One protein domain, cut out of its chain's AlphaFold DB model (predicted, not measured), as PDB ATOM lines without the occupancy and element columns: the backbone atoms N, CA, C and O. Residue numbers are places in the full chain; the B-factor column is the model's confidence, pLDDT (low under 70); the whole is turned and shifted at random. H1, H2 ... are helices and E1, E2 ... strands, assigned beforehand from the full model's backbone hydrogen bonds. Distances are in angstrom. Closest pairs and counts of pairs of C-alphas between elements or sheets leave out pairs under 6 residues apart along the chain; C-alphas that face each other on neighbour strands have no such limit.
ATOM      1  N   PHE A  14     350.514 511.307 448.319       87.12
ATOM      2  CA  PHE A  14     351.036 511.199 449.678       87.12
ATOM      3  C   PHE A  14     352.546 511.434 449.662       87.12
ATOM      4  O   PHE A  14     353.282 510.749 448.955       87.12
ATOM      5  N   ILE A  15     353.021 512.380 450.467       91.50
ATOM      6  CA  ILE A  15     354.443 512.703 450.613       91.50
ATOM      7  C   ILE A  15     354.841 512.699 452.091       91.50
ATOM      8  O   ILE A  15     353.992 512.804 452.981       91.50
ATOM      9  N   ASN A  16     356.147 512.607 452.362       93.56
ATOM     10  CA  ASN A  16     356.708 512.660 453.720       93.56
ATOM     11  C   ASN A  16     356.056 511.649 454.684       93.56
ATOM     12  O   ASN A  16     355.760 511.961 455.840       93.56
ATOM     13  N   VAL A  17     355.796 510.438 454.184       94.62
ATOM     14  CA  VAL A  17     355.169 509.355 454.945       94.62
ATOM     15  C   VAL A  17     356.128 508.872 456.032       94.62
ATOM     16  O   VAL A  17     357.255 508.481 455.754       94.62
ATOM     17  N   THR A  18     355.668 508.907 457.278       96.06
ATOM     18  CA  THR A  18     356.399 508.466 458.464       96.06
ATOM     19  C   THR A  18     355.533 507.471 459.238       96.06
ATOM     20  O   THR A  18     354.484 507.869 459.758       96.06
ATOM     21  N   PRO A  19     355.937 506.196 459.343       96.00
ATOM     22  CA  PRO A  19     355.236 505.220 460.169       96.00
ATOM     23  C   PRO A  19     355.234 505.651 461.638       96.00
ATOM     24  O   PRO A  19     356.276 505.991 462.195       96.00
ATOM     25  N   VAL A  20     354.064 505.629 462.271       94.81
ATOM     26  CA  VAL A  20     353.904 505.818 463.723       94.81
ATOM     27  C   VAL A  20     353.889 504.457 464.413       94.81
ATOM     28  O   VAL A  20     354.491 504.278 465.468       94.81
ATOM     29  N   ASN A  21     353.203 503.489 463.804       95.19
ATOM     30  CA  ASN A  21     353.189 502.080 464.183       95.19
ATOM     31  C   ASN A  21     352.849 501.228 462.934       95.19
ATOM     32  O   ASN A  21     352.625 501.804 461.866       95.19
ATOM     33  N   PRO A  22     352.781 499.885 463.028       93.56
ATOM     34  CA  PRO A  22     352.498 499.030 461.869       93.56
ATOM     35  C   PRO A  22     351.170 499.297 461.140       93.56
ATOM     36  O   PRO A  22     351.016 498.866 460.006       93.56
ATOM     37  N   LEU A  23     350.216 499.983 461.775       90.31
ATOM     38  CA  LEU A  23     348.870 500.240 461.253       90.31
ATOM     39  C   LEU A  23     348.618 501.715 460.913       90.31
ATOM     40  O   LEU A  23     347.614 502.031 460.282       90.31
ATOM     41  N   ILE A  24     349.479 502.636 461.357       91.75
ATOM     42  CA  ILE A  24     349.254 504.080 461.233       91.75
ATOM     43  C   ILE A  24     350.528 504.755 460.743       91.75
ATOM     44  O   ILE A  24     351.584 504.651 461.367       91.75
ATOM     45  N   SER A  25     350.396 505.531 459.670       94.25
ATOM     46  CA  SER A  25     351.430 506.445 459.189       94.25
ATOM     47  C   SER A  25     350.935 507.885 459.233       94.25
ATOM     48  O   SER A  25     349.776 508.168 458.938       94.25
ATOM     49  N   LYS A  26     351.830 508.813 459.570       95.19
ATOM     50  CA  LYS A  26     351.615 510.247 459.389       95.19
ATOM     51  C   LYS A  26     352.187 510.654 458.041       95.19
ATOM     52  O   LYS A  26     353.288 510.248 457.693       95.19
ATOM     53  N   CYS A  27     351.460 511.454 457.280       94.31
ATOM     54  CA  CYS A  27     351.898 511.915 455.967       94.31
ATOM     55  C   CYS A  27     351.414 513.342 455.708       94.31
ATOM     56  O   CYS A  27     350.652 513.917 456.488       94.31
ATOM     57  N   GLN A  28     351.874 513.909 454.603       93.44
ATOM     58  CA  GLN A  28     351.303 515.105 454.004       93.44
ATOM     59  C   GLN A  28     350.624 514.707 452.697       93.44
ATOM     60  O   GLN A  28     351.121 513.843 451.979       93.44
ATOM     61  N   ILE A  29     349.495 515.341 452.392       89.25
ATOM     62  CA  ILE A  29     348.678 514.997 451.230       89.25
ATOM     63  C   ILE A  29     348.548 516.230 450.347       89.25
ATOM     64  O   ILE A  29     348.130 517.290 450.816       89.25
ATOM     65  N   LYS A  30     348.876 516.090 449.063       87.50
ATOM     66  CA  LYS A  30     348.508 517.076 448.046       87.50
ATOM     67  C   LYS A  30     347.098 516.757 447.567       87.50
ATOM     68  O   LYS A  30     346.883 515.729 446.935       87.50
ATOM     69  N   VAL A  31     346.150 517.626 447.915       82.56
ATOM     70  CA  VAL A  31     344.710 517.370 447.724       82.56
ATOM     71  C   VAL A  31     344.167 518.003 446.443       82.56
ATOM     72  O   VAL A  31     343.300 517.437 445.786       82.56
ATOM     73  N   CYS A  32     344.639 519.198 446.089       82.88
ATOM     74  CA  CYS A  32     344.197 519.900 444.889       82.88
ATOM     75  C   CYS A  32     345.259 520.887 444.397       82.88
ATOM     76  O   CYS A  32     346.214 521.203 445.109       82.88
ATOM     77  N   TYR A  33     345.073 521.378 443.174       80.19
ATOM     78  CA  TYR A  33     345.877 522.448 442.597       80.19
ATOM     79  C   TYR A  33     345.121 523.764 442.719       80.19
ATOM     80  O   TYR A  33     343.913 523.806 442.469       80.19
ATOM     81  N   VAL A  34     345.852 524.820 443.073       85.88
ATOM     82  CA  VAL A  34     345.330 526.186 443.089       85.88
ATOM     83  C   VAL A  34     345.726 526.925 441.819       85.88
ATOM     84  O   VAL A  34     346.857 526.795 441.348       85.88
ATOM     85  N   GLY A  35     344.804 527.706 441.266       87.56
ATOM     86  CA  GLY A  35     345.035 528.483 440.056       87.56
ATOM     87  C   GLY A  35     343.839 529.347 439.677       87.56
ATOM     88  O   GLY A  35     342.713 529.093 440.103       87.56
ATOM     89  N   GLU A  36     344.112 530.365 438.865       90.44
ATOM     90  CA  GLU A  36     343.089 531.257 438.304       90.44
ATOM     91  C   GLU A  36     342.395 530.633 437.081       90.44
ATOM     92  O   GLU A  36     341.256 530.970 436.760       90.44
ATOM     93  N   ASP A  37     343.064 529.687 436.418       89.44
ATOM     94  CA  ASP A  37     342.537 528.979 435.255       89.44
ATOM     95  C   ASP A  37     341.745 527.716 435.655       89.44
ATOM     96  O   ASP A  37     342.066 527.066 436.656       89.44
ATOM     97  N   PRO A  38     340.738 527.299 434.863       86.12
ATOM     98  CA  PRO A  38     339.950 526.103 435.156       86.12
ATOM     99  C   PRO A  38     340.758 524.790 435.178       86.12
ATOM    100  O   PRO A  38     341.533 524.479 434.270       86.12
ATOM    101  N   ASN A  39     340.471 523.949 436.173       81.06
ATOM    102  CA  ASN A  39     340.939 522.567 436.288       81.06
ATOM    103  C   ASN A  39     340.318 521.650 435.214       81.06
ATOM    104  O   ASN A  39     339.423 522.034 434.462       81.06
ATOM    105  N   ARG A  40     340.745 520.376 435.157       78.69
ATOM    106  CA  ARG A  40     340.249 519.385 434.170       78.69
ATOM    107  C   ARG A  40     338.726 519.195 434.211       78.69
ATOM    108  O   ARG A  40     338.111 518.961 433.177       78.69
ATOM    109  N   ASN A  41     338.127 519.311 435.392       82.25
ATOM    110  CA  ASN A  41     336.678 519.257 435.611       82.25
ATOM    111  C   ASN A  41     335.998 520.640 435.506       82.25
ATOM    112  O   ASN A  41     334.837 520.771 435.881       82.25
ATOM    113  N   ARG A  42     336.712 521.655 435.001       86.19
ATOM    114  CA  ARG A  42     336.294 523.058 434.859       86.19
ATOM    115  C   ARG A  42     336.049 523.815 436.169       86.19
ATOM    116  O   ARG A  42     335.538 524.930 436.115       86.19
ATOM    117  N   SER A  43     336.420 523.265 437.328       86.44
ATOM    118  CA  SER A  43     336.406 524.041 438.572       86.44
ATOM    119  C   SER A  43     337.565 525.039 438.598       86.44
ATOM    120  O   SER A  43     338.654 524.728 438.123       86.44
ATOM    121  N   ILE A  44     337.351 526.222 439.170       91.12
ATOM    122  CA  ILE A  44     338.417 527.191 439.454       91.12
ATOM    123  C   ILE A  44     338.610 527.187 440.966       91.12
ATOM    124  O   ILE A  44     337.668 527.454 441.713       91.12
ATOM    125  N   ILE A  45     339.809 526.829 441.412       90.62
ATOM    126  CA  ILE A  45     340.159 526.786 442.832       90.62
ATOM    127  C   ILE A  45     341.258 527.825 443.030       90.62
ATOM    128  O   ILE A  45     342.442 527.507 442.945       90.62
ATOM    129  N   THR A  46     340.873 529.082 443.254       92.88
ATOM    130  CA  THR A  46     341.855 530.131 443.561       92.88
ATOM    131  C   THR A  46     342.474 529.880 444.934       92.88
ATOM    132  O   THR A  46     341.978 529.075 445.734       92.88
ATOM    133  N   LYS A  47     343.562 530.587 445.246       90.56
ATOM    134  CA  LYS A  47     344.205 530.472 446.558       90.56
ATOM    135  C   LYS A  47     343.250 530.849 447.695       90.56
ATOM    136  O   LYS A  47     343.269 530.214 448.749       90.56
ATOM    137  N   GLU A  48     342.405 531.850 447.489       92.38
ATOM    138  CA  GLU A  48     341.411 532.325 448.454       92.38
ATOM    139  C   GLU A  48     340.353 531.249 448.705       92.38
ATOM    140  O   GLU A  48     340.093 530.911 449.860       92.38
ATOM    141  N   VAL A  49     339.808 530.658 447.635       92.12
ATOM    142  CA  VAL A  49     338.836 529.557 447.723       92.12
ATOM    143  C   VAL A  49     339.448 528.369 448.458       92.12
ATOM    144  O   VAL A  49     338.855 527.849 449.403       92.12
ATOM    145  N   ALA A  50     340.666 527.973 448.087       90.88
ATOM    146  CA  ALA A  50     341.357 526.866 448.734       90.88
ATOM    147  C   ALA A  50     341.631 527.143 450.217       90.88
ATOM    148  O   ALA A  50     341.459 526.258 451.047       90.88
ATOM    149  N   THR A  51     342.006 528.376 450.570       91.00
ATOM    150  CA  THR A  51     342.230 528.784 451.966       91.00
ATOM    151  C   THR A  51     340.942 528.698 452.782       91.00
ATOM    152  O   THR A  51     340.960 528.204 453.906       91.00
ATOM    153  N   GLN A  52     339.812 529.132 452.218       92.88
ATOM    154  CA  GLN A  52     338.511 529.025 452.879       92.88
ATOM    155  C   GLN A  52     338.096 527.565 453.081       92.88
ATOM    156  O   GLN A  52     337.704 527.197 454.187       92.88
ATOM    157  N   MET A  53     338.230 526.730 452.044       91.12
ATOM    158  CA  MET A  53     337.948 525.294 452.124       91.12
ATOM    159  C   MET A  53     338.846 524.592 453.141       91.12
ATOM    160  O   MET A  53     338.400 523.703 453.856       91.12
ATOM    161  N   ALA A  54     340.112 524.991 453.234       90.44
ATOM    162  CA  ALA A  54     341.056 524.306 454.095       90.44
ATOM    163  C   ALA A  54     340.727 524.443 455.592       90.44
ATOM    164  O   ALA A  54     341.085 523.563 456.371       90.44
ATOM    165  N   ASN A  55     339.980 525.480 455.988       89.06
ATOM    166  CA  ASN A  55     339.525 525.658 457.368       89.06
ATOM    167  C   ASN A  55     338.546 524.569 457.840       89.06
ATOM    168  O   ASN A  55     338.404 524.381 459.045       89.06
ATOM    169  N   SER A  56     337.875 523.851 456.929       90.75
ATOM    170  CA  SER A  56     336.967 522.751 457.289       90.75
ATOM    171  C   SER A  56     337.632 521.372 457.281       90.75
ATOM    172  O   SER A  56     337.007 520.391 457.679       90.75
ATOM    173  N   LEU A  57     338.889 521.272 456.837       91.69
ATOM    174  CA  LEU A  57     339.580 519.990 456.714       91.69
ATOM    175  C   LEU A  57     339.972 519.353 458.055       91.69
ATOM    176  O   LEU A  57     339.814 518.138 458.151       91.69
ATOM    177  N   PRO A  58     340.478 520.075 459.077       94.69
ATOM    178  CA  PRO A  58     340.893 519.448 460.330       94.69
ATOM    179  C   PRO A  58     339.781 518.600 460.964       94.69
ATOM    180  O   PRO A  58     338.652 519.054 461.122       94.69
ATOM    181  N   GLY A  59     340.100 517.350 461.305       94.56
ATOM    182  CA  GLY A  59     339.143 516.375 461.838       94.56
ATOM    183  C   GLY A  59     338.288 515.659 460.787       94.56
ATOM    184  O   GLY A  59     337.585 514.710 461.131       94.56
ATOM    185  N   SER A  60     338.360 516.050 459.511       94.69
ATOM    186  CA  SER A  60     337.632 515.364 458.440       94.69
ATOM    187  C   SER A  60     338.187 513.952 458.213       94.69
ATOM    188  O   SER A  60     339.411 513.766 458.219       94.69
ATOM    189  N   PRO A  61     337.326 512.944 457.979       94.38
ATOM    190  CA  PRO A  61     337.776 511.599 457.654       94.38
ATOM    191  C   PRO A  61     338.429 511.561 456.269       94.38
ATOM    192  O   PRO A  61     337.939 512.162 455.313       94.38
ATOM    193  N   ILE A  62     339.508 510.792 456.153       91.56
ATOM    194  CA  ILE A  62     340.082 510.397 454.867       91.56
ATOM    195  C   ILE A  62     339.407 509.088 454.473       91.56
ATOM    196  O   ILE A  62     339.482 508.103 455.212       91.56
ATOM    197  N   VAL A  63     338.719 509.098 453.333       92.50
ATOM    198  CA  VAL A  63     337.904 507.975 452.860       92.50
ATOM    199  C   VAL A  63     338.440 507.406 451.554       92.50
ATOM    200  O   VAL A  63     338.977 508.134 450.724       92.50
ATOM    201  N   GLY A  64     338.283 506.098 451.375       91.31
ATOM    202  CA  GLY A  64     338.682 505.377 450.167       91.31
ATOM    203  C   GLY A  64     337.839 504.123 449.988       91.31
ATOM    204  O   GLY A  64     337.224 503.640 450.944       91.31
ATOM    205  N   TYR A  65     337.752 503.616 448.764       93.00
ATOM    206  CA  TYR A  65     337.081 502.348 448.497       93.00
ATOM    207  C   TYR A  65     338.026 501.191 448.823       93.00
ATOM    208  O   TYR A  65     339.122 501.134 448.280       93.00
ATOM    209  N   TYR A  66     337.615 500.270 449.695       92.75
ATOM    210  CA  TYR A  66     338.414 499.079 449.978       92.75
ATOM    211  C   TYR A  66     338.193 498.028 448.885       92.75
ATOM    212  O   TYR A  66     337.084 497.508 448.739       92.75
ATOM    213  N   ASN A  67     339.241 497.728 448.122       91.38
ATOM    214  CA  ASN A  67     339.226 496.713 447.080       91.38
ATOM    215  C   ASN A  67     339.633 495.359 447.677       91.38
ATOM    216  O   ASN A  67     340.815 495.098 447.889       91.38
ATOM    217  N   GLU A  68     338.656 494.481 447.912       92.94
ATOM    218  CA  GLU A  68     338.890 493.165 448.530       92.94
ATOM    219  C   GLU A  68     339.853 492.277 447.730       92.94
ATOM    220  O   GLU A  68     340.584 491.495 448.323       92.94
ATOM    221  N   ALA A  69     339.908 492.414 446.401       93.94
ATOM    222  CA  ALA A  69     340.801 491.605 445.571       93.94
ATOM    223  C   ALA A  69     342.277 492.019 445.698       93.94
ATOM    224  O   ALA A  69     343.164 491.207 445.447       93.94
ATOM    225  N   LYS A  70     342.538 493.285 446.046       93.56
ATOM    226  CA  LYS A  70     343.890 493.815 446.280       93.56
ATOM    227  C   LYS A  70     344.250 493.911 447.758       93.56
ATOM    228  O   LYS A  70     345.408 494.167 448.061       93.56
ATOM    229  N   GLU A  71     343.261 493.743 448.635       93.75
ATOM    230  CA  GLU A  71     343.368 493.989 450.073       93.75
ATOM    231  C   GLU A  71     343.907 495.396 450.393       93.75
ATOM    232  O   GLU A  71     344.682 495.586 451.327       93.75
ATOM    233  N   ASP A  72     343.499 496.397 449.602       90.44
ATOM    234  CA  ASP A  72     344.005 497.771 449.712       90.44
ATOM    235  C   ASP A  72     342.928 498.823 449.391       90.44
ATOM    236  O   ASP A  72     341.904 498.535 448.759       90.44
ATOM    237  N   PHE A  73     343.153 500.058 449.840       89.69
ATOM    238  CA  PHE A  73     342.290 501.201 449.564       89.69
ATOM    239  C   PHE A  73     342.635 501.862 448.226       89.69
ATOM    240  O   PHE A  73     343.781 502.174 447.922       89.69
ATOM    241  N   GLU A  74     341.600 502.147 447.446       87.94
ATOM    242  CA  GLU A  74     341.663 502.906 446.202       87.94
ATOM    243  C   GLU A  74     340.979 504.276 446.371       87.94
ATOM    244  O   GLU A  74     340.526 504.645 447.460       87.94
ATOM    245  N   GLU A  75     340.915 505.053 445.285       82.69
ATOM    246  CA  GLU A  75     340.264 506.367 445.255       82.69
ATOM    247  C   GLU A  75     338.726 506.270 445.450       82.69
ATOM    248  O   GLU A  75     338.180 505.415 446.151       82.69
ATOM    249  N   HIS A  76     337.982 507.195 444.845       83.50
ATOM    250  CA  HIS A  76     336.531 507.236 444.933       83.50
ATOM    251  C   HIS A  76     335.913 506.137 444.072       83.50
ATOM    252  O   HIS A  76     336.202 506.035 442.880       83.50
ATOM    253  N   ASN A  77     334.991 505.379 444.656       82.06
ATOM    254  CA  ASN A  77     334.156 504.438 443.928       82.06
ATOM    255  C   ASN A  77     332.689 504.616 444.338       82.06
ATOM    256  O   ASN A  77     332.383 505.063 445.449       82.06
ATOM    257  N   ARG A  78     331.778 504.316 443.414       84.75
ATOM    258  CA  ARG A  78     330.329 504.411 443.616       84.75
ATOM    259  C   ARG A  78     329.661 503.181 443.042       84.75
ATOM    260  O   ARG A  78     330.037 502.709 441.974       84.75
ATOM    261  N   VAL A  79     328.631 502.707 443.728       87.50
ATOM    262  CA  VAL A  79     327.811 501.591 443.261       87.50
ATOM    263  C   VAL A  79     326.437 502.102 442.874       87.50
ATOM    264  O   VAL A  79     325.834 502.925 443.566       87.50
ATOM    265  N   ILE A  80     325.954 501.599 441.743       90.69
ATOM    266  CA  ILE A  80     324.570 501.749 441.320       90.69
ATOM    267  C   ILE A  80     323.800 500.551 441.875       90.69
ATOM    268  O   ILE A  80     324.106 499.406 441.554       90.69
ATOM    269  N   ASP A  81     322.808 500.828 442.709       89.25
ATOM    270  CA  ASP A  81     321.871 499.859 443.261       89.25
ATOM    271  C   ASP A  81     320.537 500.006 442.525       89.25
ATOM    272  O   ASP A  81     319.914 501.071 442.564       89.25
ATOM    273  N   ILE A  82     320.138 498.947 441.819       90.00
ATOM    274  CA  ILE A  82     318.830 498.840 441.175       90.00
ATOM    275  C   ILE A  82     318.078 497.722 441.886       90.00
ATOM    276  O   ILE A  82     318.286 496.539 441.614       90.00
ATOM    277  N   SER A  83     317.203 498.103 442.808       88.94
ATOM    278  CA  SER A  83     316.390 497.174 443.590       88.94
ATOM    279  C   SER A  83     314.981 497.733 443.775       88.94
ATOM    280  O   SER A  83     314.787 498.940 443.879       88.94
ATOM    281  N   ASN A  84     313.968 496.859 443.763       86.88
ATOM    282  CA  ASN A  84     312.550 497.219 443.942       86.88
ATOM    283  C   ASN A  84     312.031 498.329 443.001       86.88
ATOM    284  O   ASN A  84     311.133 499.083 443.364       86.88
ATOM    285  N   GLY A  85     312.593 498.441 441.793       89.94
ATOM    286  CA  GLY A  85     312.241 499.495 440.837       89.94
ATOM    287  C   GLY A  85     312.841 500.871 441.153       89.94
ATOM    288  O   GLY A  85     312.572 501.825 440.429       89.94
ATOM    289  N   GLU A  86     313.674 500.985 442.190       87.56
ATOM    290  CA  GLU A  86     314.388 502.209 442.537       87.56
ATOM    291  C   GLU A  86     315.835 502.163 442.040       87.56
ATOM    292  O   GLU A  86     316.529 501.154 442.161       87.56
ATOM    293  N   PHE A  87     316.296 503.295 441.512       91.12
ATOM    294  CA  PHE A  87     317.682 503.527 441.124       91.12
ATOM    295  C   PHE A  87     318.359 504.391 442.190       91.12
ATOM    296  O   PHE A  87     317.935 505.523 442.434       91.12
ATOM    297  N   LYS A  88     319.413 503.874 442.829       90.75
ATOM    298  CA  LYS A  88     320.176 504.585 443.864       90.75
ATOM    299  C   LYS A  88     321.663 504.556 443.552       90.75
ATOM    300  O   LYS A  88     322.225 503.508 443.264       90.75
ATOM    301  N   ILE A  89     322.317 505.707 443.675       89.81
ATOM    302  CA  ILE A  89     323.778 505.801 443.651       89.81
ATOM    303  C   ILE A  89     324.246 505.856 445.101       89.81
ATOM    304  O   ILE A  89     323.809 506.725 445.855       89.81
ATOM    305  N   LYS A  90     325.107 504.920 445.494       88.38
ATOM    306  CA  LYS A  90     325.671 504.831 446.844       88.38
ATOM    307  C   LYS A  90     327.179 505.041 446.779       88.38
ATOM    308  O   LYS A  90     327.859 504.401 445.973       88.38
ATOM    309  N   ASP A  91     327.698 505.914 447.635       88.56
ATOM    310  CA  ASP A  91     329.136 505.988 447.886       88.56
ATOM    311  C   ASP A  91     329.569 504.733 448.659       88.56
ATOM    312  O   ASP A  91     328.890 504.299 449.592       88.56
ATOM    313  N   THR A  92     330.679 504.121 448.249       91.56
ATOM    314  CA  THR A  92     331.181 502.867 448.845       91.56
ATOM    315  C   THR A  92     332.475 503.045 449.625       91.56
ATOM    316  O   THR A  92     333.088 502.066 450.060       91.56
ATOM    317  N   THR A  93     332.905 504.290 449.806       93.62
ATOM    318  CA  THR A  93     334.131 504.606 450.526       93.62
ATOM    319  C   THR A  93     333.950 504.413 452.030       93.62
ATOM    320  O   THR A  93     332.859 504.556 452.587       93.62
ATOM    321  N   ARG A  94     335.044 504.063 452.706       92.94
ATOM    322  CA  ARG A  94     335.116 503.916 454.161       92.94
ATOM    323  C   ARG A  94     336.252 504.778 454.705       92.94
ATOM    324  O   ARG A  94     337.254 504.952 454.007       92.94
ATOM    325  N   PRO A  95     336.115 505.328 455.923       93.69
ATOM    326  CA  PRO A  95     337.204 506.052 456.561       93.69
ATOM    327  C   PRO A  95     338.357 505.099 456.889       93.69
ATOM    328  O   PRO A  95     338.143 504.058 457.506       93.69
ATOM    329  N   TYR A  96     339.573 505.473 456.496       92.75
ATOM    330  CA  TYR A  96     340.816 504.752 456.819       92.75
ATOM    331  C   TYR A  96     341.900 505.676 457.399       92.75
ATOM    332  O   TYR A  96     343.033 505.270 457.640       92.75
ATOM    333  N   GLY A  97     341.539 506.930 457.658       93.44
ATOM    334  CA  GLY A  97     342.377 507.931 458.297       93.44
ATOM    335  C   GLY A  97     341.568 509.185 458.603       93.44
ATOM    336  O   GLY A  97     340.356 509.235 458.382       93.44
ATOM    337  N   PHE A  98     342.240 510.215 459.096       95.12
ATOM    338  CA  PHE A  98     341.639 511.524 459.326       95.12
ATOM    339  C   PHE A  98     342.689 512.621 459.159       95.12
ATOM    340  O   PHE A  98     343.892 512.380 459.282       95.12
ATOM    341  N   VAL A  99     342.226 513.833 458.876       95.25
ATOM    342  CA  VAL A  99     343.079 515.018 458.842       95.25
ATOM    343  C   VAL A  99     343.371 515.453 460.277       95.25
ATOM    344  O   VAL A  99     342.448 515.723 461.043       95.25
ATOM    345  N   ASP A 100     344.652 515.539 460.636       94.56
ATOM    346  CA  ASP A 100     345.112 516.014 461.950       94.56
ATOM    347  C   ASP A 100     344.419 517.341 462.324       94.56
ATOM    348  O   ASP A 100     344.311 518.250 461.500       94.56
TER     349      ASP A 100
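What this domain is: This is residues 14 to 100 of the 107 residues of an uncharacterized protein of Methanobrevibacter sp (UniProt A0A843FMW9). Picture a loose, open model with a small, twisted three-stranded sheet, E4 - E3 - E7, in its middle; from it the hairpin of E5 and E6 reaches out as an arm, its residues 82 to 87 standing free. A second hairpin, E1 and E2, lies at a distance from that sheet, and the short helix H1 lies away from it too, after a long stretch without a named element. The printed part has 87 residues, with one named helix and seven named strands in the order E1 E2 H1 E3 E4 E5 E6 E7; its class is mostly strand, and its three sheets are antiparallel. It is loose, with a radius of gyration of the C-alphas of 16.7 A, and spans 46 by 39 by 22 A, only just flat.

Where its parts are: Begin at C-alpha 61, at (337.776, 511.599, 457.654), where E3, residues 61 to 67, starts its 18.3 A. Beside it look for E4, residues 72 to 74, and E7, residues 94 to 98, which ends at (341.639, 511.524, 459.326). Next find E5, residues 78 to 83, 15.7 A long, and E6, residues 86 to 91, 16.1 A long. Then go to C-alpha 14 at (351.036, 511.199, 449.678): E1, residues 14 to 21, spans 17.3 A, and E2, residues 24 to 30, spans 18.5 A. H1, residues 47 to 54, measures 10.2 A.

How they stand to each other: In the three-stranded sheet, strongly twisted but only just, with C-alphas up to 4.1 A off its best plane, E3 is the inner strand. Its pairing is staggered: residues 61 to 64 pair with E7, where N 62 and O 97 are 2.8 A apart, and residues 65 to 67 pair with E4, where N 74 and O 65 are 2.8 A apart. E3 and E4 form a hairpin. E4 and E7 are apart, but only just, at 8.2 A. E6 runs on into E7 across a break of 2 residues, at 28 degrees. In the hairpin of E5 and E6, antiparallel at 157 degrees, look for N 81 and O 88, 2.8 A apart. In the hairpin of E1 and E2, at 168 degrees, N 18 and O 26 are 2.8 A apart; E1 bends by 60 degrees at residue 17. E2 and E7 are only just apart, at 8.4 A. H1 is not on the three-stranded sheet, and in H1 every O i to N i+4 pair is within hydrogen-bond range.

The domain as a whole: The two C-alphas farthest apart, those of Thr 18 and Gly 85, are 48.4 A from each other. The printed part has no cut. The link from E2 to H1, residues 31 to 46, is long. The mean pLDDT of the printed part is 90.4, and no printed residue is under 70.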